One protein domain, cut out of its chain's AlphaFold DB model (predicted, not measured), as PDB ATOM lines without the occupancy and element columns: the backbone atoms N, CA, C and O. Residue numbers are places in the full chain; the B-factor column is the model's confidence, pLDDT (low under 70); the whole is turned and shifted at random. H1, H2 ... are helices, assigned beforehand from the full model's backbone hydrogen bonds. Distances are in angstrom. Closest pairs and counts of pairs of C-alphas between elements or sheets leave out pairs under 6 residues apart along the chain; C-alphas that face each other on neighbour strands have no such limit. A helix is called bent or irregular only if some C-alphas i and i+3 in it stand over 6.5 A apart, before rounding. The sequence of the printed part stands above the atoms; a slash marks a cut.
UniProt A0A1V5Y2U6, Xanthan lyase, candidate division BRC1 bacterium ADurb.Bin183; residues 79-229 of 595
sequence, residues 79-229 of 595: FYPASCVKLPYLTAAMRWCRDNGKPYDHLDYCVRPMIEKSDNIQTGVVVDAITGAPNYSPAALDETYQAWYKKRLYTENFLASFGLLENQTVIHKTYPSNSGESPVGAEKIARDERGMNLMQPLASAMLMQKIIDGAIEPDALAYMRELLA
ATOM      1  N   PHE A  79     632.449 391.629 454.557       95.88
ATOM      2  CA  PHE A  79     633.634 392.223 455.175       95.88
ATOM      3  C   PHE A  79     634.379 391.203 456.012       95.88
ATOM      4  O   PHE A  79     633.794 390.223 456.476       95.88
ATOM      5  N   TYR A  80     635.673 391.449 456.232       97.50
ATOM      6  CA  TYR A  80     636.403 390.698 457.242       97.50
ATOM      7  C   TYR A  80     635.712 390.902 458.595       97.50
ATOM      8  O   TYR A  80     635.569 392.053 458.984       97.50
ATOM      9  N   PRO A  81     635.272 389.834 459.283       97.25
ATOM     10  CA  PRO A  81     634.380 389.949 460.436       97.25
ATOM     11  C   PRO A  81     635.119 389.865 461.776       97.25
ATOM     12  O   PRO A  81     634.521 389.464 462.772       97.25
ATOM     13  N   ALA A  82     636.446 390.019 461.762       96.88
ATOM     14  CA  ALA A  82     637.327 389.787 462.900       96.88
ATOM     15  C   ALA A  82     636.882 388.598 463.786       96.88
ATOM     16  O   ALA A  82     636.976 387.437 463.380       96.88
ATOM     17  N   SER A  83     636.385 388.878 464.997       97.94
ATOM     18  CA  SER A  83     635.925 387.864 465.955       97.94
ATOM     19  C   SER A  83     634.431 387.536 465.890       97.94
ATOM     20  O   SER A  83     634.024 386.562 466.526       97.94
ATOM     21  N   CYS A  84     633.624 388.245 465.097       98.50
ATOM     22  CA  CYS A  84     632.230 387.871 464.831       98.50
ATOM     23  C   CYS A  84     632.122 386.490 464.162       98.50
ATOM     24  O   CYS A  84     631.142 385.779 464.379       98.50
ATOM     25  N   VAL A  85     633.174 386.035 463.463       98.75
ATOM     26  CA  VAL A  85     633.267 384.674 462.888       98.75
ATOM     27  C   VAL A  85     633.101 383.552 463.919       98.75
ATOM     28  O   VAL A  85     632.733 382.427 463.579       98.75
ATOM     29  N   LYS A  86     633.333 383.850 465.200       98.88
ATOM     30  CA  LYS A  86     633.179 382.892 466.296       98.88
ATOM     31  C   LYS A  86     631.710 382.533 466.554       98.88
ATOM     32  O   LYS A  86     631.456 381.449 467.068       98.88
ATOM     33  N   LEU A  87     630.746 383.366 466.146       98.81
ATOM     34  CA  LEU A  87     629.313 383.068 466.274       98.81
ATOM     35  C   LEU A  87     628.873 381.885 465.371       98.81
ATOM     36  O   LEU A  87     628.256 380.941 465.875       98.81
ATOM     37  N   PRO A  88     629.248 381.832 464.075       98.81
ATOM     38  CA  PRO A  88     629.135 380.613 463.273       98.81
ATOM     39  C   PRO A  88     629.839 379.387 463.870       98.81
ATOM     40  O   PRO A  88     629.292 378.287 463.830       98.81
ATOM     41  N   TYR A  89     631.037 379.543 464.444       98.88
ATOM     42  CA  TYR A  89     631.749 378.412 465.051       98.88
ATOM     43  C   TYR A  89     631.072 377.888 466.321       98.88
ATOM     44  O   TYR A  89     631.043 376.676 466.514       98.88
ATOM     45  N   LEU A  90     630.474 378.760 467.139       98.88
ATOM     46  CA  LEU A  90     629.649 378.366 468.284       98.88
ATOM     47  C   LEU A  90     628.498 377.458 467.840       98.88
ATOM     48  O   LEU A  90     628.360 376.341 468.331       98.88
ATOM     49  N   THR A  91     627.704 377.914 466.873       98.56
ATOM     50  CA  THR A  91     626.535 377.161 466.391       98.56
ATOM     51  C   THR A  91     626.924 375.852 465.700       98.56
ATOM     52  O   THR A  91     626.314 374.812 465.958       98.56
ATOM     53  N   ALA A  92     627.992 375.859 464.899       98.75
ATOM     54  CA  ALA A  92     628.535 374.649 464.288       98.75
ATOM     55  C   ALA A  92     629.105 373.663 465.324       98.75
ATOM     56  O   ALA A  92     628.982 372.453 465.139       98.75
ATOM     57  N   ALA A  93     629.683 374.141 466.432       98.88
ATOM     58  CA  ALA A  93     630.134 373.282 467.526       98.88
ATOM     59  C   ALA A  93     628.963 372.585 468.225       98.88
ATOM     60  O   ALA A  93     629.036 371.380 468.465       98.88
ATOM     61  N   MET A  94     627.860 373.298 468.474       98.25
ATOM     62  CA  MET A  94     626.654 372.693 469.053       98.25
ATOM     63  C   MET A  94     626.085 371.613 468.123       98.25
ATOM     64  O   MET A  94     625.787 370.498 468.561       98.25
ATOM     65  N   ARG A  95     626.031 371.906 466.815       98.25
ATOM     66  CA  ARG A  95     625.638 370.941 465.781       98.25
ATOM     67  C   ARG A  95     626.535 369.707 465.789       98.25
ATOM     68  O   ARG A  95     626.033 368.584 465.746       98.25
ATOM     69  N   TRP A  96     627.847 369.912 465.855       98.69
ATOM     70  CA  TRP A  96     628.823 368.830 465.881       98.69
ATOM     71  C   TRP A  96     628.636 367.938 467.108       98.69
ATOM     72  O   TRP A  96     628.639 366.716 466.965       98.69
ATOM     73  N   CYS A  97     628.414 368.516 468.294       98.31
ATOM     74  CA  CYS A  97     628.140 367.751 469.509       98.31
ATOM     75  C   CYS A  97     626.929 366.833 469.314       98.31
ATOM     76  O   CYS A  97     627.039 365.621 469.512       98.31
ATOM     77  N   ARG A  98     625.806 367.381 468.837       96.81
ATOM     78  CA  ARG A  98     624.581 366.611 468.598       96.81
ATOM     79  C   ARG A  98     624.788 365.498 467.572       96.81
ATOM     80  O   ARG A  98     624.433 364.351 467.834       96.81
ATOM     81  N   ASP A  99     625.387 365.821 466.427       97.38
ATOM     82  CA  ASP A  99     625.620 364.859 465.344       97.38
ATOM     83  C   ASP A  99     626.594 363.731 465.772       97.38
ATOM     84  O   ASP A  99     626.580 362.650 465.184       97.38
ATOM     85  N   ASN A 100     627.383 363.935 466.838       97.56
ATOM     86  CA  ASN A 100     628.276 362.936 467.443       97.56
ATOM     87  C   ASN A 100     627.741 362.324 468.756       97.56
ATOM     88  O   ASN A 100     628.491 361.650 469.469       97.56
ATOM     89  N   GLY A 101     626.468 362.547 469.105       96.50
ATOM     90  CA  GLY A 101     625.856 362.005 470.324       96.50
ATOM     91  C   GLY A 101     626.516 362.497 471.619       96.50
ATOM     92  O   GLY A 101     626.558 361.771 472.613       96.50
ATOM     93  N   LYS A 102     627.091 363.700 471.594       95.62
ATOM     94  CA  LYS A 102     627.701 364.374 472.742       95.62
ATOM     95  C   LYS A 102     626.727 365.395 473.334       95.62
ATOM     96  O   LYS A 102     625.915 365.946 472.588       95.62
ATOM     97  N   PRO A 103     626.811 365.683 474.646       84.62
ATOM     98  CA  PRO A 103     626.100 366.828 475.200       84.62
ATOM     99  C   PRO A 103     626.621 368.111 474.538       84.62
ATOM    100  O   PRO A 103     627.767 368.163 474.084       84.62
ATOM    101  N   TYR A 104     625.774 369.130 474.422       87.56
ATOM    102  CA  TYR A 104     626.114 370.337 473.663       87.56
ATOM    103  C   TYR A 104     627.324 371.089 474.246       87.56
ATOM    104  O   TYR A 104     628.083 371.705 473.505       87.56
ATOM    105  N   ASP A 105     627.563 370.956 475.550       86.50
ATOM    106  CA  ASP A 105     628.674 371.544 476.301       86.50
ATOM    107  C   ASP A 105     629.953 370.686 476.267       86.50
ATOM    108  O   ASP A 105     630.946 371.008 476.915       86.50
ATOM    109  N   HIS A 106     629.993 369.611 475.474       93.12
ATOM    110  CA  HIS A 106     631.164 368.732 475.384       93.12
ATOM    111  C   HIS A 106     632.455 369.464 474.981       93.12
ATOM    112  O   HIS A 106     633.546 369.058 475.382       93.12
ATOM    113  N   LEU A 107     632.334 370.537 474.193       97.06
ATOM    114  CA  LEU A 107     633.447 371.385 473.762       97.06
ATOM    115  C   LEU A 107     633.586 372.672 474.599       97.06
ATOM    116  O   LEU A 107     634.311 373.575 474.191       97.06
ATOM    117  N   ASP A 108     632.936 372.783 475.765       93.50
ATOM    118  CA  ASP A 108     632.936 374.013 476.581       93.50
ATOM    119  C   ASP A 108     634.350 374.516 476.904       93.50
ATOM    120  O   ASP A 108     634.607 375.718 476.844       93.50
ATOM    121  N   TYR A 109     635.298 373.595 477.120       91.44
ATOM    122  CA  TYR A 109     636.701 373.902 477.419       91.44
ATOM    123  C   TYR A 109     637.388 374.798 476.374       91.44
ATOM    124  O   TYR A 109     638.340 375.500 476.715       91.44
ATOM    125  N   CYS A 110     636.927 374.788 475.118       98.00
ATOM    126  CA  CYS A 110     637.410 375.675 474.059       98.00
ATOM    127  C   CYS A 110     636.324 376.631 473.531       98.00
ATOM    128  O   CYS A 110     636.649 377.744 473.122       98.00
ATOM    129  N   VAL A 111     635.040 376.263 473.591       98.50
ATOM    130  CA  VAL A 111     633.925 377.110 473.138       98.50
ATOM    131  C   VAL A 111     633.702 378.307 474.062       98.50
ATOM    132  O   VAL A 111     633.600 379.434 473.577       98.50
ATOM    133  N   ARG A 112     633.681 378.110 475.383       94.44
ATOM    134  CA  ARG A 112     633.483 379.204 476.344       94.44
ATOM    135  C   ARG A 112     634.567 380.276 476.257       94.44
ATOM    136  O   ARG A 112     634.209 381.434 476.050       94.44
ATOM    137  N   PRO A 113     635.878 379.959 476.331       93.81
ATOM    138  CA  PRO A 113     636.910 380.982 476.161       93.81
ATOM    139  C   PRO A 113     636.914 381.602 474.754       93.81
ATOM    140  O   PRO A 113     637.218 382.789 474.628       93.81
ATOM    141  N   MET A 114     636.536 380.858 473.704       98.44
ATOM    142  CA  MET A 114     636.352 381.425 472.363       98.44
ATOM    143  C   MET A 114     635.284 382.526 472.361       98.44
ATOM    144  O   MET A 114     635.498 383.556 471.731       98.44
ATOM    145  N   ILE A 115     634.150 382.339 473.037       96.56
ATOM    146  CA  ILE A 115     633.058 383.320 473.010       96.56
ATOM    147  C   ILE A 115     633.259 384.420 474.051       96.56
ATOM    148  O   ILE A 115     633.397 385.577 473.660       96.56
ATOM    149  N   GLU A 116     633.384 384.073 475.333       87.75
ATOM    150  CA  GLU A 116     633.404 385.052 476.433       87.75
ATOM    151  C   GLU A 116     634.660 385.933 476.429       87.75
ATOM    152  O   GLU A 116     634.608 387.102 476.802       87.75
ATOM    153  N   LYS A 117     635.808 385.373 476.021       90.12
ATOM    154  CA  LYS A 117     637.105 386.076 476.005       90.12
ATOM    155  C   LYS A 117     637.602 386.380 474.600       90.12
ATOM    156  O   LYS A 117     638.682 386.944 474.443       90.12
ATOM    157  N   SER A 118     636.843 385.988 473.578       96.12
ATOM    158  CA  SER A 118     637.257 386.120 472.185       96.12
ATOM    159  C   SER A 118     638.608 385.433 471.884       96.12
ATOM    160  O   SER A 118     639.356 385.905 471.029       96.12
ATOM    161  N   ASP A 119     638.940 384.323 472.557       98.00
ATOM    162  CA  ASP A 119     640.260 383.678 472.469       98.00
ATOM    163  C   ASP A 119     640.513 383.034 471.090       98.00
ATOM    164  O   ASP A 119     639.806 382.117 470.654       98.00
ATOM    165  N   ASN A 120     641.549 383.507 470.390       98.38
ATOM    166  CA  ASN A 120     641.880 383.043 469.041       98.38
ATOM    167  C   ASN A 120     642.520 381.643 469.010       98.38
ATOM    168  O   ASN A 120     642.283 380.887 468.063       98.38
ATOM    169  N   ILE A 121     643.279 381.260 470.043       98.56
ATOM    170  CA  ILE A 121     643.873 379.921 470.150       98.56
ATOM    171  C   ILE A 121     642.757 378.895 470.320       98.56
ATOM    172  O   ILE A 121     642.713 377.904 469.589       98.56
ATOM    173  N   GLN A 122     641.818 379.165 471.229       98.75
ATOM    174  CA  GLN A 122     640.686 378.278 471.492       98.75
ATOM    175  C   GLN A 122     639.721 378.212 470.310       98.75
ATOM    176  O   GLN A 122     639.216 377.137 470.000       98.75
ATOM    177  N   THR A 123     639.564 379.307 469.559       98.81
ATOM    178  CA  THR A 123     638.864 379.273 468.264       98.81
ATOM    179  C   THR A 123     639.510 378.272 467.309       98.81
ATOM    180  O   THR A 123     638.820 377.490 466.662       98.81
ATOM    181  N   GLY A 124     640.844 378.246 467.244       98.69
ATOM    182  CA  GLY A 124     641.574 377.262 466.450       98.69
ATOM    183  C   GLY A 124     641.313 375.817 466.883       98.69
ATOM    184  O   GLY A 124     641.100 374.954 466.030       98.69
ATOM    185  N   VAL A 125     641.246 375.569 468.194       98.88
ATOM    186  CA  VAL A 125     640.896 374.256 468.762       98.88
ATOM    187  C   VAL A 125     639.463 373.855 468.399       98.88
ATOM    188  O   VAL A 125     639.245 372.710 468.006       98.88
ATOM    189  N   VAL A 126     638.499 374.780 468.467       98.88
ATOM    190  CA  VAL A 126     637.109 374.536 468.040       98.88
ATOM    191  C   VAL A 126     637.063 374.154 466.562       98.88
ATOM    192  O   VAL A 126     636.481 373.128 466.219       98.88
ATOM    193  N   VAL A 127     637.710 374.930 465.686       98.88
ATOM    194  CA  VAL A 127     637.717 374.658 464.240       98.88
ATOM    195  C   VAL A 127     638.336 373.290 463.939       98.88
ATOM    196  O   VAL A 127     637.790 372.542 463.129       98.88
ATOM    197  N   ASP A 128     639.432 372.917 464.604       98.81
ATOM    198  CA  ASP A 128     640.041 371.594 464.430       98.81
ATOM    199  C   ASP A 128     639.124 370.464 464.909       98.81
ATOM    200  O   ASP A 128     639.005 369.450 464.220       98.81
ATOM    201  N   ALA A 129     638.449 370.645 466.047       98.69
ATOM    202  CA  ALA A 129     637.543 369.652 466.617       98.69
ATOM    203  C   ALA A 129     636.330 369.396 465.710       98.69
ATOM    204  O   ALA A 129     636.053 368.247 465.363       98.69
ATOM    205  N   ILE A 130     635.644 370.458 465.270       98.75
ATOM    206  CA  ILE A 130     634.400 370.318 464.498       98.75
ATOM    207  C   ILE A 130     634.647 369.840 463.060       98.75
ATOM    208  O   ILE A 130     633.776 369.224 462.451       98.75
ATOM    209  N   THR A 131     635.842 370.088 462.515       98.69
ATOM    210  CA  THR A 131     636.207 369.675 461.147       98.69
ATOM    211  C   THR A 131     636.971 368.350 461.108       98.69
ATOM    212  O   THR A 131     636.974 367.667 460.083       98.69
ATOM    213  N   GLY A 132     637.657 367.971 462.193       98.38
ATOM    214  CA  GLY A 132     638.616 366.863 462.187       98.38
ATOM    215  C   GLY A 132     639.752 367.077 461.178       98.38
ATOM    216  O   GLY A 132     640.202 366.117 460.539       98.38
ATOM    217  N   ALA A 133     640.152 368.336 460.969       98.25
ATOM    218  CA  ALA A 133     641.115 368.758 459.955       98.25
ATOM    219  C   ALA A 133     642.143 369.755 460.529       98.25
ATOM    220  O   ALA A 133     642.143 370.920 460.128       98.25
ATOM    221  N   PRO A 134     643.032 369.337 461.451       98.12
ATOM    222  CA  PRO A 134     644.107 370.195 461.947       98.12
ATOM    223  C   PRO A 134     645.026 370.671 460.819       98.12
ATOM    224  O   PRO A 134     645.068 370.079 459.737       98.12
ATOM    225  N   ASN A 135     645.748 371.764 461.061       98.00
ATOM    226  CA  ASN A 135     646.715 372.253 460.086       98.00
ATOM    227  C   ASN A 135     647.861 371.248 459.893       98.00
ATOM    228  O   ASN A 135     648.292 370.590 460.837       98.00
ATOM    229  N   TYR A 136     648.370 371.162 458.669       97.38
ATOM    230  CA  TYR A 136     649.542 370.367 458.307       97.38
ATOM    231  C   TYR A 136     650.264 371.030 457.130       97.38
ATOM    232  O   TYR A 136     649.721 371.950 456.525       97.38
ATOM    233  N   SER A 137     651.471 370.577 456.791       96.75
ATOM    234  CA  SER A 137     652.222 371.074 455.626       96.75
ATOM    235  C   SER A 137     652.067 370.111 454.441       96.75
ATOM    236  O   SER A 137     652.683 369.042 454.471       96.75
ATOM    237  N   PRO A 138     651.265 370.435 453.405       91.69
ATOM    238  CA  PRO A 138     651.116 369.573 452.236       91.69
ATOM    239  C   PRO A 138     652.399 369.552 451.400       91.69
ATOM    240  O   PRO A 138     653.006 370.595 451.168       91.69
ATOM    241  N   ALA A 139     652.789 368.372 450.910       87.00
ATOM    242  CA  ALA A 139     653.884 368.237 449.945       87.00
ATOM    243  C   ALA A 139     653.440 368.560 448.503       87.00
ATOM    244  O   ALA A 139     654.255 368.974 447.683       87.00
ATOM    245  N   ALA A 140     652.148 368.382 448.206       88.19
ATOM    246  CA  ALA A 140     651.492 368.713 446.944       88.19
ATOM    247  C   ALA A 140     650.001 369.021 447.189       88.19
ATOM    248  O   ALA A 140     649.452 368.661 448.233       88.19
ATOM    249  N   LEU A 141     649.334 369.659 446.221       92.38
ATOM    250  CA  LEU A 141     647.879 369.887 446.233       92.38
ATOM    251  C   LEU A 141     647.127 368.650 445.721       92.38
ATOM    252  O   LEU A 141     646.405 368.697 444.727       92.38
ATOM    253  N   ASP A 142     647.372 367.519 446.375       92.25
ATOM    254  CA  ASP A 142     646.846 366.208 446.006       92.25
ATOM    255  C   ASP A 142     645.497 365.894 446.687       92.25
ATOM    256  O   ASP A 142     644.869 366.745 447.325       92.25
ATOM    257  N   GLU A 143     645.038 364.648 446.554       96.00
ATOM    258  CA  GLU A 143     643.795 364.154 447.157       96.00
ATOM    259  C   GLU A 143     643.738 364.350 448.683       96.00
ATOM    260  O   GLU A 143     642.651 364.533 449.237       96.00
ATOM    261  N   THR A 144     644.885 364.378 449.370       96.19
ATOM    262  CA  THR A 144     644.962 364.624 450.817       96.19
ATOM    263  C   THR A 144     644.560 366.058 451.142       96.19
ATOM    264  O   THR A 144     643.750 366.274 452.045       96.19
ATOM    265  N   TYR A 145     645.073 367.037 450.384       97.19
ATOM    266  CA  TYR A 145     644.676 368.440 450.547       97.19
ATOM    267  C   TYR A 145     643.199 368.631 450.217       97.19
ATOM    268  O   TYR A 145     642.483 369.270 450.983       97.19
ATOM    269  N   GLN A 146     642.705 368.005 449.146       97.25
ATOM    270  CA  GLN A 146     641.286 368.085 448.786       97.25
ATOM    271  C   GLN A 146     640.377 367.484 449.870       97.25
ATOM    272  O   GLN A 146     639.335 368.055 450.205       97.25
ATOM    273  N   ALA A 147     640.778 366.363 450.479       98.00
ATOM    274  CA  ALA A 147     640.057 365.761 451.597       98.00
ATOM    275  C   ALA A 147     640.081 366.651 452.853       98.00
ATOM    276  O   ALA A 147     639.054 366.796 453.523       98.00
ATOM    277  N   TRP A 148     641.225 367.269 453.160       98.25
ATOM    278  CA  TRP A 148     641.355 368.243 454.247       98.25
ATOM    279  C   TRP A 148     640.472 369.476 454.007       98.25
ATOM    280  O   TRP A 148     639.697 369.863 454.883       98.25
ATOM    281  N   TYR A 149     640.514 370.041 452.801       97.81
ATOM    282  CA  TYR A 149     639.750 371.226 452.425       97.81
ATOM    283  C   TYR A 149     638.244 370.964 452.513       97.81
ATOM    284  O   TYR A 149     637.509 371.728 453.136       97.81
ATOM    285  N   LYS A 150     637.780 369.812 452.009       98.38
ATOM    286  CA  LYS A 150     636.373 369.397 452.116       98.38
ATOM    287  C   LYS A 150     635.889 369.310 453.566       98.38
ATOM    288  O   LYS A 150     634.753 369.679 453.848       98.38
ATOM    289  N   LYS A 151     636.735 368.838 454.486       98.56
ATOM    290  CA  LYS A 151     636.420 368.820 455.922       98.56
ATOM    291  C   LYS A 151     636.349 370.227 456.514       98.56
ATOM    292  O   LYS A 151     635.478 370.490 457.339       98.56
ATOM    293  N   ARG A 152     637.215 371.149 456.078       98.12
ATOM    294  CA  ARG A 152     637.192 372.552 456.528       98.12
ATOM    295  C   ARG A 152     635.944 373.323 456.113       98.12
ATOM    296  O   ARG A 152     635.570 374.254 456.816       98.12
ATOM    297  N   LEU A 153     635.238 372.876 455.076       98.38
ATOM    298  CA  LEU A 153     633.927 373.414 454.699       98.38
ATOM    299  C   LEU A 153     632.797 373.062 455.687       98.38
ATOM    300  O   LEU A 153     631.655 373.422 455.426       98.38
ATOM    301  N   TYR A 154     633.055 372.361 456.802       98.81
ATOM    302  CA  TYR A 154     632.019 371.948 457.764       98.81
ATOM    303  C   TYR A 154     631.094 373.101 458.188       98.81
ATOM    304  O   TYR A 154     629.877 372.989 458.045       98.81
ATOM    305  N   THR A 155     631.660 374.222 458.645       98.69
ATOM    306  CA  THR A 155     630.878 375.384 459.097       98.69
ATOM    307  C   THR A 155     630.122 376.045 457.949       98.69
ATOM    308  O   THR A 155     628.959 376.401 458.112       98.69
ATOM    309  N   GLU A 156     630.727 376.164 456.765       98.62
ATOM    310  CA  GLU A 156     630.036 376.710 455.592       98.62
ATOM    311  C   GLU A 156     628.861 375.821 455.157       98.62
ATOM    312  O   GLU A 156     627.766 376.323 454.921       98.62
ATOM    313  N   ASN A 157     629.044 374.497 455.132       98.62
ATOM    314  CA  ASN A 157     627.977 373.537 454.836       98.62
ATOM    315  C   ASN A 157     626.848 373.611 455.874       98.62
ATOM    316  O   ASN A 157     625.670 373.528 455.520       98.62
ATOM    317  N   PHE A 158     627.199 373.793 457.150       98.44
ATOM    318  CA  PHE A 158     626.234 374.040 458.214       98.44
ATOM    319  C   PHE A 158     625.430 375.319 457.941       98.44
ATOM    320  O   PHE A 158     624.204 375.248 457.868       98.44
ATOM    321  N   LEU A 159     626.084 376.458 457.692       98.50
ATOM    322  CA  LEU A 159     625.404 377.719 457.368       98.50
ATOM    323  C   LEU A 159     624.530 377.593 456.110       98.50
ATOM    324  O   LEU A 159     623.390 378.055 456.100       98.50
ATOM    325  N   ALA A 160     625.017 376.908 455.073       98.31
ATOM    326  CA  ALA A 160     624.275 376.664 453.839       98.31
ATOM    327  C   ALA A 160     622.982 375.874 454.089       98.31
ATOM    328  O   ALA A 160     621.955 376.186 453.488       98.31
ATOM    329  N   SER A 161     622.990 374.914 455.022       96.75
ATOM    330  CA  SER A 161     621.788 374.149 455.390       96.75
ATOM    331  C   SER A 161     620.676 375.002 456.015       96.75
ATOM    332  O   SER A 161     619.511 374.611 455.976       96.75
ATOM    333  N   PHE A 162     621.016 376.190 456.527       95.44
ATOM    334  CA  PHE A 162     620.073 377.186 457.043       95.44
ATOM    335  C   PHE A 162     619.821 378.349 456.072       95.44
ATOM    336  O   PHE A 162     619.115 379.292 456.435       95.44
ATOM    337  N   GLY A 163     620.390 378.301 454.861       96.12
ATOM    338  CA  GLY A 163     620.326 379.395 453.889       96.12
ATOM    339  C   GLY A 163     621.118 380.634 454.315       96.12
ATOM    340  O   GLY A 163     620.757 381.736 453.928       96.12
ATOM    341  N   LEU A 164     622.158 380.464 455.137       97.12
ATOM    342  CA  LEU A 164     622.944 381.553 455.722       97.12
ATOM    343  C   LEU A 164     624.355 381.677 455.139       97.12
ATOM    344  O   LEU A 164     625.117 382.494 455.629       97.12
ATOM    345  N   LEU A 165     624.762 380.862 454.159       96.69
ATOM    346  CA  LEU A 165     626.131 380.942 453.629       96.69
ATOM    347  C   LEU A 165     626.314 382.098 452.636       96.69
ATOM    348  O   LEU A 165     627.260 382.860 452.779       96.69
ATOM    349  N   GLU A 166     625.430 382.221 451.642       92.94
ATOM    350  CA  GLU A 166     625.548 383.204 450.551       92.94
ATOM    351  C   GLU A 166     626.984 383.304 449.985       92.94
ATOM    352  O   GLU A 166     627.523 382.303 449.513       92.94
ATOM    353  N   ASN A 167     627.602 384.491 450.007       92.50
ATOM    354  CA  ASN A 167     628.981 384.738 449.577       92.50
ATOM    355  C   ASN A 167     629.972 384.843 450.756       92.50
ATOM    356  O   ASN A 167     631.087 385.334 450.572       92.50
ATOM    357  N   GLN A 168     629.571 384.418 451.958       97.50
ATOM    358  CA  GLN A 168     630.426 384.423 453.140       97.50
ATOM    359  C   GLN A 168     631.547 383.382 453.017       97.50
ATOM    360  O   GLN A 168     631.378 382.328 452.402       97.50
ATOM    361  N   THR A 169     632.674 383.661 453.675       98.12
ATOM    362  CA  THR A 169     633.800 382.726 453.817       98.12
ATOM    363  C   THR A 169     634.008 382.447 455.300       98.12
ATOM    364  O   THR A 169     634.338 383.360 456.060       98.12
ATOM    365  N   VAL A 170     633.826 381.198 455.734       98.06
ATOM    366  CA  VAL A 170     633.854 380.810 457.162       98.06
ATOM    367  C   VAL A 170     634.621 379.498 457.356       98.06
ATOM    368  O   VAL A 170     634.119 378.518 457.906       98.06
ATOM    369  N   ILE A 171     635.874 379.464 456.897       96.81
ATOM    370  CA  ILE A 171     636.725 378.255 456.941       96.81
ATOM    371  C   ILE A 171     638.027 378.443 457.718       96.81
ATOM    372  O   ILE A 171     638.664 377.462 458.116       96.81
ATOM    373  N   HIS A 172     638.458 379.689 457.926       98.00
ATOM    374  CA  HIS A 172     639.765 379.965 458.501       98.00
ATOM    375  C   HIS A 172     639.689 380.190 460.006       98.00
ATOM    376  O   HIS A 172     638.817 380.894 460.506       98.00
ATOM    377  N   LYS A 173     640.701 379.701 460.721       98.00
ATOM    378  CA  LYS A 173     640.937 380.099 462.110       98.00
ATOM    379  C   LYS A 173     641.147 381.614 462.224       98.00
ATOM    380  O   LYS A 173     641.568 382.281 461.271       98.00
ATOM    381  N   THR A 174     640.896 382.136 463.416       97.44
ATOM    382  CA  THR A 174     641.372 383.452 463.857       97.44
ATOM    383  C   THR A 174     642.821 383.339 464.322       97.44
ATOM    384  O   THR A 174     643.169 382.328 464.923       97.44
ATOM    385  N   TYR A 175     643.650 384.354 464.072       96.19
ATOM    386  CA  TYR A 175     645.086 384.320 464.375       96.19
ATOM    387  C   TYR A 175     645.483 385.397 465.401       96.19
ATOM    388  O   TYR A 175     644.868 386.468 465.382       96.19
ATOM    389  N   PRO A 176     646.470 385.145 466.286       97.50
ATOM    390  CA  PRO A 176     647.246 383.902 466.437       97.50
ATOM    391  C   PRO A 176     646.370 382.708 466.837       97.50
ATOM    392  O   PRO A 176     645.390 382.870 467.555       97.50
ATOM    393  N   SER A 177     646.680 381.517 466.327       97.88
ATOM    394  CA  SER A 177     645.886 380.298 466.531       97.88
ATOM    395  C   SER A 177     646.736 379.172 467.119       97.88
ATOM    396  O   SER A 177     647.955 379.286 467.234       97.88
ATOM    397  N   ASN A 178     646.118 378.026 467.415       97.62
ATOM    398  CA  ASN A 178     646.851 376.798 467.740       97.62
ATOM    399  C   ASN A 178     647.727 376.261 466.578       97.62
ATOM    400  O   ASN A 178     648.446 375.284 466.770       97.62
ATOM    401  N   SER A 179     647.690 376.891 465.396       97.25
ATOM    402  CA  SER A 179     648.608 376.654 464.271       97.25
ATOM    403  C   SER A 179     649.797 377.633 464.218       97.25
ATOM    404  O   SER A 179     650.648 377.485 463.342       97.25
ATOM    405  N   GLY A 180     649.857 378.641 465.101       96.88
ATOM    406  CA  GLY A 180     650.887 379.688 465.128       96.88
ATOM    407  C   GLY A 180     650.347 381.109 464.907       96.88
ATOM    408  O   GLY A 180     649.136 381.335 464.860       96.88
ATOM    409  N   GLU A 181     651.265 382.069 464.761       97.19
ATOM    410  CA  GLU A 181     650.967 383.512 464.669       97.19
ATOM    411  C   GLU A 181     650.175 383.917 463.419       97.19
ATOM    412  O   GLU A 181     649.427 384.891 463.430       97.19
ATOM    413  N   SER A 182     650.313 383.173 462.325       96.69
ATOM    414  CA  SER A 182     649.668 383.458 461.043       96.69
ATOM    415  C   SER A 182     649.384 382.159 460.278       96.69
ATOM    416  O   SER A 182     649.896 381.101 460.663       96.69
ATOM    417  N   PRO A 183     648.546 382.187 459.222       96.69
ATOM    418  CA  PRO A 183     648.282 380.998 458.421       96.69
ATOM    419  C   PRO A 183     649.571 380.407 457.838       96.69
ATOM    420  O   PRO A 183     650.320 381.086 457.136       96.69
ATOM    421  N   VAL A 184     649.789 379.114 458.077       96.69
ATOM    422  CA  VAL A 184     650.888 378.315 457.504       96.69
ATOM    423  C   VAL A 184     650.341 377.005 456.936       96.69
ATOM    424  O   VAL A 184     649.204 376.640 457.225       96.69
ATOM    425  N   GLY A 185     651.127 376.289 456.128       97.25
ATOM    426  CA  GLY A 185     650.735 374.973 455.607       97.25
ATOM    427  C   GLY A 185     649.435 375.000 454.793       97.25
ATOM    428  O   GLY A 185     649.209 375.915 453.999       97.25
ATOM    429  N   ALA A 186     648.575 374.002 455.002       98.06
ATOM    430  CA  ALA A 186     647.288 373.854 454.327       98.06
ATOM    431  C   ALA A 186     646.362 375.055 454.574       98.06
ATOM    432  O   ALA A 186     645.680 375.511 453.659       98.06
ATOM    433  N   GLU A 187     646.386 375.622 455.783       98.12
ATOM    434  CA  GLU A 187     645.597 376.813 456.111       98.12
ATOM    435  C   GLU A 187     646.047 378.054 455.341       98.12
ATOM    436  O   GLU A 187     645.200 378.871 454.975       98.12
ATOM    437  N   LYS A 188     647.353 378.191 455.069       97.38
ATOM    438  CA  LYS A 188     647.867 379.277 454.226       97.38
ATOM    439  C   LYS A 188     647.422 379.113 452.783       97.38
ATOM    440  O   LYS A 188     646.934 380.074 452.207       97.38
ATOM    441  N   ILE A 189     647.555 377.909 452.226       97.38
ATOM    442  CA  ILE A 189     647.151 377.625 450.842       97.38
ATOM    443  C   ILE A 189     645.666 377.962 450.662       97.38
ATOM    444  O   ILE A 189     645.320 378.750 449.789       97.38
ATOM    445  N   ALA A 190     644.805 377.479 451.563       97.00
ATOM    446  CA  ALA A 190     643.383 377.803 451.517       97.00
ATOM    447  C   ALA A 190     643.121 379.311 451.650       97.00
ATOM    448  O   ALA A 190     642.228 379.831 450.989       97.00
ATOM    449  N   ARG A 191     643.875 380.026 452.502       96.75
ATOM    450  CA  ARG A 191     643.751 381.484 452.668       96.75
ATOM    451  C   ARG A 191     644.181 382.242 451.409       96.75
ATOM    452  O   ARG A 191     643.530 383.220 451.058       96.75
ATOM    453  N   ASP A 192     645.238 381.795 450.739       96.62
ATOM    454  CA  ASP A 192     645.719 382.387 449.488       96.62
ATOM    455  C   ASP A 192     644.703 382.168 448.345       96.62
ATOM    456  O   ASP A 192     644.515 383.054 447.515       96.62
ATOM    457  N   GLU A 193     644.016 381.018 448.320       93.62
ATOM    458  CA  GLU A 193     643.005 380.677 447.306       93.62
ATOM    459  C   GLU A 193     641.648 381.362 447.538       93.62
ATOM    460  O   GLU A 193     641.002 381.807 446.590       93.62
ATOM    461  N   ARG A 194     641.185 381.418 448.793       93.88
ATOM    462  CA  ARG A 194     639.822 381.860 449.153       93.88
ATOM    463  C   ARG A 194     639.747 383.299 449.643       93.88
ATOM    464  O   ARG A 194     638.651 383.854 449.717       93.88
ATOM    465  N   GLY A 195     640.882 383.903 449.979       96.31
ATOM    466  CA  GLY A 195     640.911 385.165 450.701       96.31
ATOM    467  C   GLY A 195     640.563 384.979 452.176       96.31
ATOM    468  O   GLY A 195     640.632 383.886 452.725       96.31
ATOM    469  N   MET A 196     640.253 386.077 452.862       96.06
ATOM    470  CA  MET A 196     639.989 386.051 454.299       96.06
ATOM    471  C   MET A 196     638.591 385.516 454.639       96.06
ATOM    472  O   MET A 196     637.753 385.357 453.758       96.06
ATOM    473  N   ASN A 197     638.331 385.249 455.927       98.19
ATOM    474  CA  ASN A 197     636.946 385.064 456.366       98.19
ATOM    475  C   ASN A 197     636.142 386.319 456.008       98.19
ATOM    476  O   ASN A 197     636.662 387.425 456.141       98.19
ATOM    477  N   LEU A 198     634.896 386.143 455.590       98.25
ATOM    478  CA  LEU A 198     633.988 387.219 455.213       98.25
ATOM    479  C   LEU A 198     632.610 386.933 455.804       98.25
ATOM    480  O   LEU A 198     632.137 385.804 455.681       98.25
ATOM    481  N   MET A 199     631.966 387.931 456.409       98.62
ATOM    482  CA  MET A 199     630.561 387.849 456.825       98.62
ATOM    483  C   MET A 199     629.763 389.056 456.344       98.62
ATOM    484  O   MET A 199     630.331 390.107 456.043       98.62
ATOM    485  N   GLN A 200     628.444 388.880 456.272       98.38
ATOM    486  CA  GLN A 200     627.488 389.900 455.846       98.38
ATOM    487  C   GLN A 200     626.586 390.331 457.013       98.38
ATOM    488  O   GLN A 200     626.194 389.462 457.806       98.38
ATOM    489  N   PRO A 201     626.169 391.610 457.098       98.31
ATOM    490  CA  PRO A 201     625.212 392.076 458.102       98.31
ATOM    491  C   PRO A 201     623.926 391.241 458.138       98.31
ATOM    492  O   PRO A 201     623.505 390.786 459.202       98.31
ATOM    493  N   LEU A 202     623.342 390.947 456.972       98.25
ATOM    494  CA  LEU A 202     622.081 390.214 456.887       98.25
ATOM    495  C   LEU A 202     622.193 388.782 457.407       98.25
ATOM    496  O   LEU A 202     621.446 388.391 458.305       98.25
ATOM    497  N   ALA A 203     623.124 388.004 456.859       98.31
ATOM    498  CA  ALA A 203     623.312 386.613 457.260       98.31
ATOM    499  C   ALA A 203     623.678 386.501 458.750       98.31
ATOM    500  O   ALA A 203     623.223 385.582 459.433       98.31
ATOM    501  N   SER A 204     624.427 387.475 459.275       98.62
ATOM    502  CA  SER A 204     624.796 387.573 460.689       98.62
ATOM    503  C   SER A 204     623.595 387.830 461.601       98.62
ATOM    504  O   SER A 204     623.406 387.117 462.589       98.62
ATOM    505  N   ALA A 205     622.743 388.799 461.254       98.75
ATOM    506  CA  ALA A 205     621.532 389.100 462.016       98.75
ATOM    507  C   ALA A 205     620.540 387.923 461.983       98.75
ATOM    508  O   ALA A 205     619.953 387.561 463.002       98.75
ATOM    509  N   MET A 206     620.411 387.260 460.829       98.50
ATOM    510  CA  MET A 206     619.590 386.058 460.673       98.50
ATOM    511  C   MET A 206     620.152 384.855 461.448       98.50
ATOM    512  O   MET A 206     619.375 384.058 461.970       98.50
ATOM    513  N   LEU A 207     621.478 384.707 461.561       98.62
ATOM    514  CA  LEU A 207     622.096 383.681 462.407       98.62
ATOM    515  C   LEU A 207     621.733 383.901 463.879       98.62
ATOM    516  O   LEU A 207     621.257 382.967 464.523       98.62
ATOM    517  N   MET A 208     621.890 385.129 464.386       98.75
ATOM    518  CA  MET A 208     621.482 385.481 465.750       98.75
ATOM    519  C   MET A 208     619.984 385.232 465.961       98.75
ATOM    520  O   MET A 208     619.602 384.593 466.935       98.75
ATOM    521  N   GLN A 209     619.131 385.623 465.011       98.12
ATOM    522  CA  GLN A 209     617.689 385.368 465.083       98.12
ATOM    523  C   GLN A 209     617.375 383.879 465.225       98.12
ATOM    524  O   GLN A 209     616.585 383.496 466.086       98.12
ATOM    525  N   LYS A 210     618.016 383.020 464.426       97.38
ATOM    526  CA  LYS A 210     617.817 381.569 464.511       97.38
ATOM    527  C   LYS A 210     618.323 380.968 465.821       97.38
ATOM    528  O   LYS A 210     617.745 379.976 466.261       97.38
ATOM    529  N   ILE A 211     619.366 381.541 466.426       96.06
ATOM    530  CA  ILE A 211     619.792 381.179 467.783       96.06
ATOM    531  C   ILE A 211     618.675 381.546 468.759       96.06
ATOM    532  O   ILE A 211     618.139 380.654 469.398       96.06
ATOM    533  N   ILE A 212     618.264 382.816 468.825       91.38
ATOM    534  CA  ILE A 212     617.292 383.316 469.816       91.38
ATOM    535  C   ILE A 212     615.935 382.610 469.730       91.38
ATOM    536  O   ILE A 212     615.343 382.286 470.760       91.38
ATOM    537  N   ASP A 213     615.468 382.308 468.521       90.31
ATOM    538  CA  ASP A 213     614.211 381.591 468.298       90.31
ATOM    539  C   ASP A 213     614.321 380.066 468.494       90.31
ATOM    540  O   ASP A 213     613.334 379.349 468.328       90.31
ATOM    541  N   GLY A 214     615.506 379.545 468.835       88.56
ATOM    542  CA  GLY A 214     615.746 378.111 469.032       88.56
ATOM    543  C   GLY A 214     615.664 377.285 467.744       88.56
ATOM    544  O   GLY A 214     615.507 376.067 467.796       88.56
ATOM    545  N   ALA A 215     615.760 377.919 466.574       92.25
ATOM    546  CA  ALA A 215     615.757 377.231 465.283       92.25
ATOM    547  C   ALA A 215     617.092 376.517 464.996       92.25
ATOM    548  O   ALA A 215     617.129 375.561 464.219       92.25
ATOM    549  N   ILE A 216     618.182 376.979 465.614       93.44
ATOM    550  CA  ILE A 216     619.489 376.320 465.618       93.44
ATOM    551  C   ILE A 216     619.720 375.715 466.998       93.44
ATOM    552  O   ILE A 216     619.710 376.434 467.990       93.44
ATOM    553  N   GLU A 217     619.955 374.400 467.023       93.81
ATOM    554  CA  GLU A 217     620.333 373.631 468.217       93.81
ATOM    555  C   GLU A 217     619.526 374.017 469.480       93.81
ATOM    556  O   GLU A 217     620.102 374.508 470.450       93.81
ATOM    557  N   PRO A 218     618.189 373.803 469.487       85.31
ATOM    558  CA  PRO A 218     617.293 374.266 470.556       85.31
ATOM    559  C   PRO A 218     617.682 373.771 471.952       85.31
ATOM    560  O   PRO A 218     617.541 374.511 472.923       85.31
ATOM    561  N   ASP A 219     618.214 372.550 472.057       83.88
ATOM    562  CA  ASP A 219     618.671 371.985 473.333       83.88
ATOM    563  C   ASP A 219     619.867 372.761 473.914       83.88
ATOM    564  O   ASP A 219     620.064 372.768 475.125       83.88
ATOM    565  N   ALA A 220     620.633 373.459 473.070       85.62
ATOM    566  CA  ALA A 220     621.774 374.289 473.448       85.62
ATOM    567  C   ALA A 220     621.422 375.785 473.578       85.62
ATOM    568  O   ALA A 220     622.316 376.601 473.808       85.62
ATOM    569  N   LEU A 221     620.148 376.175 473.431       80.31
ATOM    570  CA  LEU A 221     619.720 377.579 473.408       80.31
ATOM    571  C   LEU A 221     620.182 378.356 474.645       80.31
ATOM    572  O   LEU A 221     620.808 379.408 474.522       80.31
ATOM    573  N   ALA A 222     619.884 377.826 475.834       73.75
ATOM    574  CA  ALA A 222     620.241 378.477 477.092       73.75
ATOM    575  C   ALA A 222     621.758 378.669 477.206       73.75
ATOM    576  O   ALA A 222     622.212 379.747 477.569       73.75
ATOM    577  N   TYR A 223     622.531 377.656 476.807       79.94
ATOM    578  CA  TYR A 223     623.989 377.701 476.800       79.94
ATOM    579  C   TYR A 223     624.547 378.751 475.835       79.94
ATOM    580  O   TYR A 223     625.393 379.554 476.219       79.94
ATOM    581  N   MET A 224     624.054 378.803 474.594       91.19
ATOM    582  CA  MET A 224     624.515 379.800 473.623       91.19
ATOM    583  C   MET A 224     624.217 381.226 474.096       91.19
ATOM    584  O   MET A 224     625.103 382.075 474.045       91.19
ATOM    585  N   ARG A 225     623.008 381.483 474.607       84.62
ATOM    586  CA  ARG A 225     622.633 382.798 475.152       84.62
ATOM    587  C   ARG A 225     623.452 383.168 476.385       84.62
ATOM    588  O   ARG A 225     623.879 384.309 476.526       84.62
ATOM    589  N   GLU A 226     623.737 382.194 477.247       79.00
ATOM    590  CA  GLU A 226     624.594 382.384 478.417       79.00
ATOM    591  C   GLU A 226     625.994 382.880 478.028       79.00
ATOM    592  O   GLU A 226     626.518 383.791 478.672       79.00
ATOM    593  N   LEU A 227     626.594 382.286 476.996       84.75
ATOM    594  CA  LEU A 227     627.922 382.674 476.523       84.75
ATOM    595  C   LEU A 227     627.939 384.052 475.861       84.75
ATOM    596  O   LEU A 227     628.960 384.727 475.916       84.75
ATOM    597  N   LEU A 228     626.832 384.443 475.228       92.69
ATOM    598  CA  LEU A 228     626.705 385.711 474.513       92.69
ATOM    599  C   LEU A 228     626.358 386.885 475.435       92.69
ATOM    600  O   LEU A 228     626.425 388.020 474.993       92.69
ATOM    601  N   ALA A 229     625.976 386.662 476.692       83.31
ATOM    602  CA  ALA A 229     625.618 387.756 477.592       83.31
ATOM    603  C   ALA A 229     626.856 388.554 478.049       83.31
ATOM    604  O   ALA A 229     627.736 388.006 478.727       83.31
TER     605      ALA A 229
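What this domain is: This is residues 79 to 229 of the 595 residues of the protein "Xanthan lyase" of candidate division BRC1 bacterium ADurb.Bin183 (UniProt A0A1V5Y2U6). Four helices, H1, H2, H3 and H8, make an up-and-down bundle, each running against the one before it in the chain. H5 crosses H1 on the side away from H2, H7 meets H8 through residues 211 and 212, and H4 and H6 form a looser part near the other end of the longest axis. The printed part has 151 residues with eight named helices, H1 to H8 in chain order, and no named strand: all helix. It is compact, with a radius of gyration of the C-alphas of 14.6 A and spans of 45 by 30 by 27 A.

How they stand to each other: H1, residues 86 to 99, is the hub, touching four helices. It forms a hairpin with H2, residues 104 to 116, at a shallow tilt of 7 degrees; their closest C-alphas, of Met 94 and Tyr 104, are 5.2 A apart. H3, residues 120 to 131, touches H2 with Cys 110 and Gln 122 closest, C-alphas 4.9 A apart. H8, residues 218 to 228, touches H2, closest at the C-alphas of Tyr 104 and Ala 220, 5.9 A. H5, residues 154 to 161, touches residues 88 to 92 of H1, about perpendicular at 87 degrees; the closest C-alphas, of Ala 92 and Thr 155, are 5.7 A apart. H7, residues 201 to 212, touches H8 at a steep tilt of 62 degrees, with the C-alphas of Ile 211 and Leu 221 closest, 6.7 A. H4, residues 143 to 152, and H6, residues 185 to 194, are close but not clearly touching, closest at the C-alphas of Tyr 145 and Ala 186, 7.1 A. Every O i to N i+4 pair is within hydrogen-bond range in H1, H3, H4, H5, H6 and H7, against 5 of 9 in H2 and 5 of 7 in H8.

Where its parts are: H1 begins at C-alpha 86 (633.179, 382.892, 466.296) and is 19.6 A long; H2 is 16.7 A, H7 16.6 A and H3 16.5 A. H2 and H8 are irregular: C-alphas 106 and 109 are 7.8 A apart, and 219 and 222 are 7.7 A apart. H8 ends at C-alpha 228 (626.705, 385.711, 474.513).

The domain as a whole: The two C-alphas farthest apart, of Ala 139 and Asp 213, are 45.7 A apart. The links H3 to H4 and H5 to H6 are long, the latter being residues 162 to 184. The printed part has no cut, and no printed residue is under 70 in pLDDT.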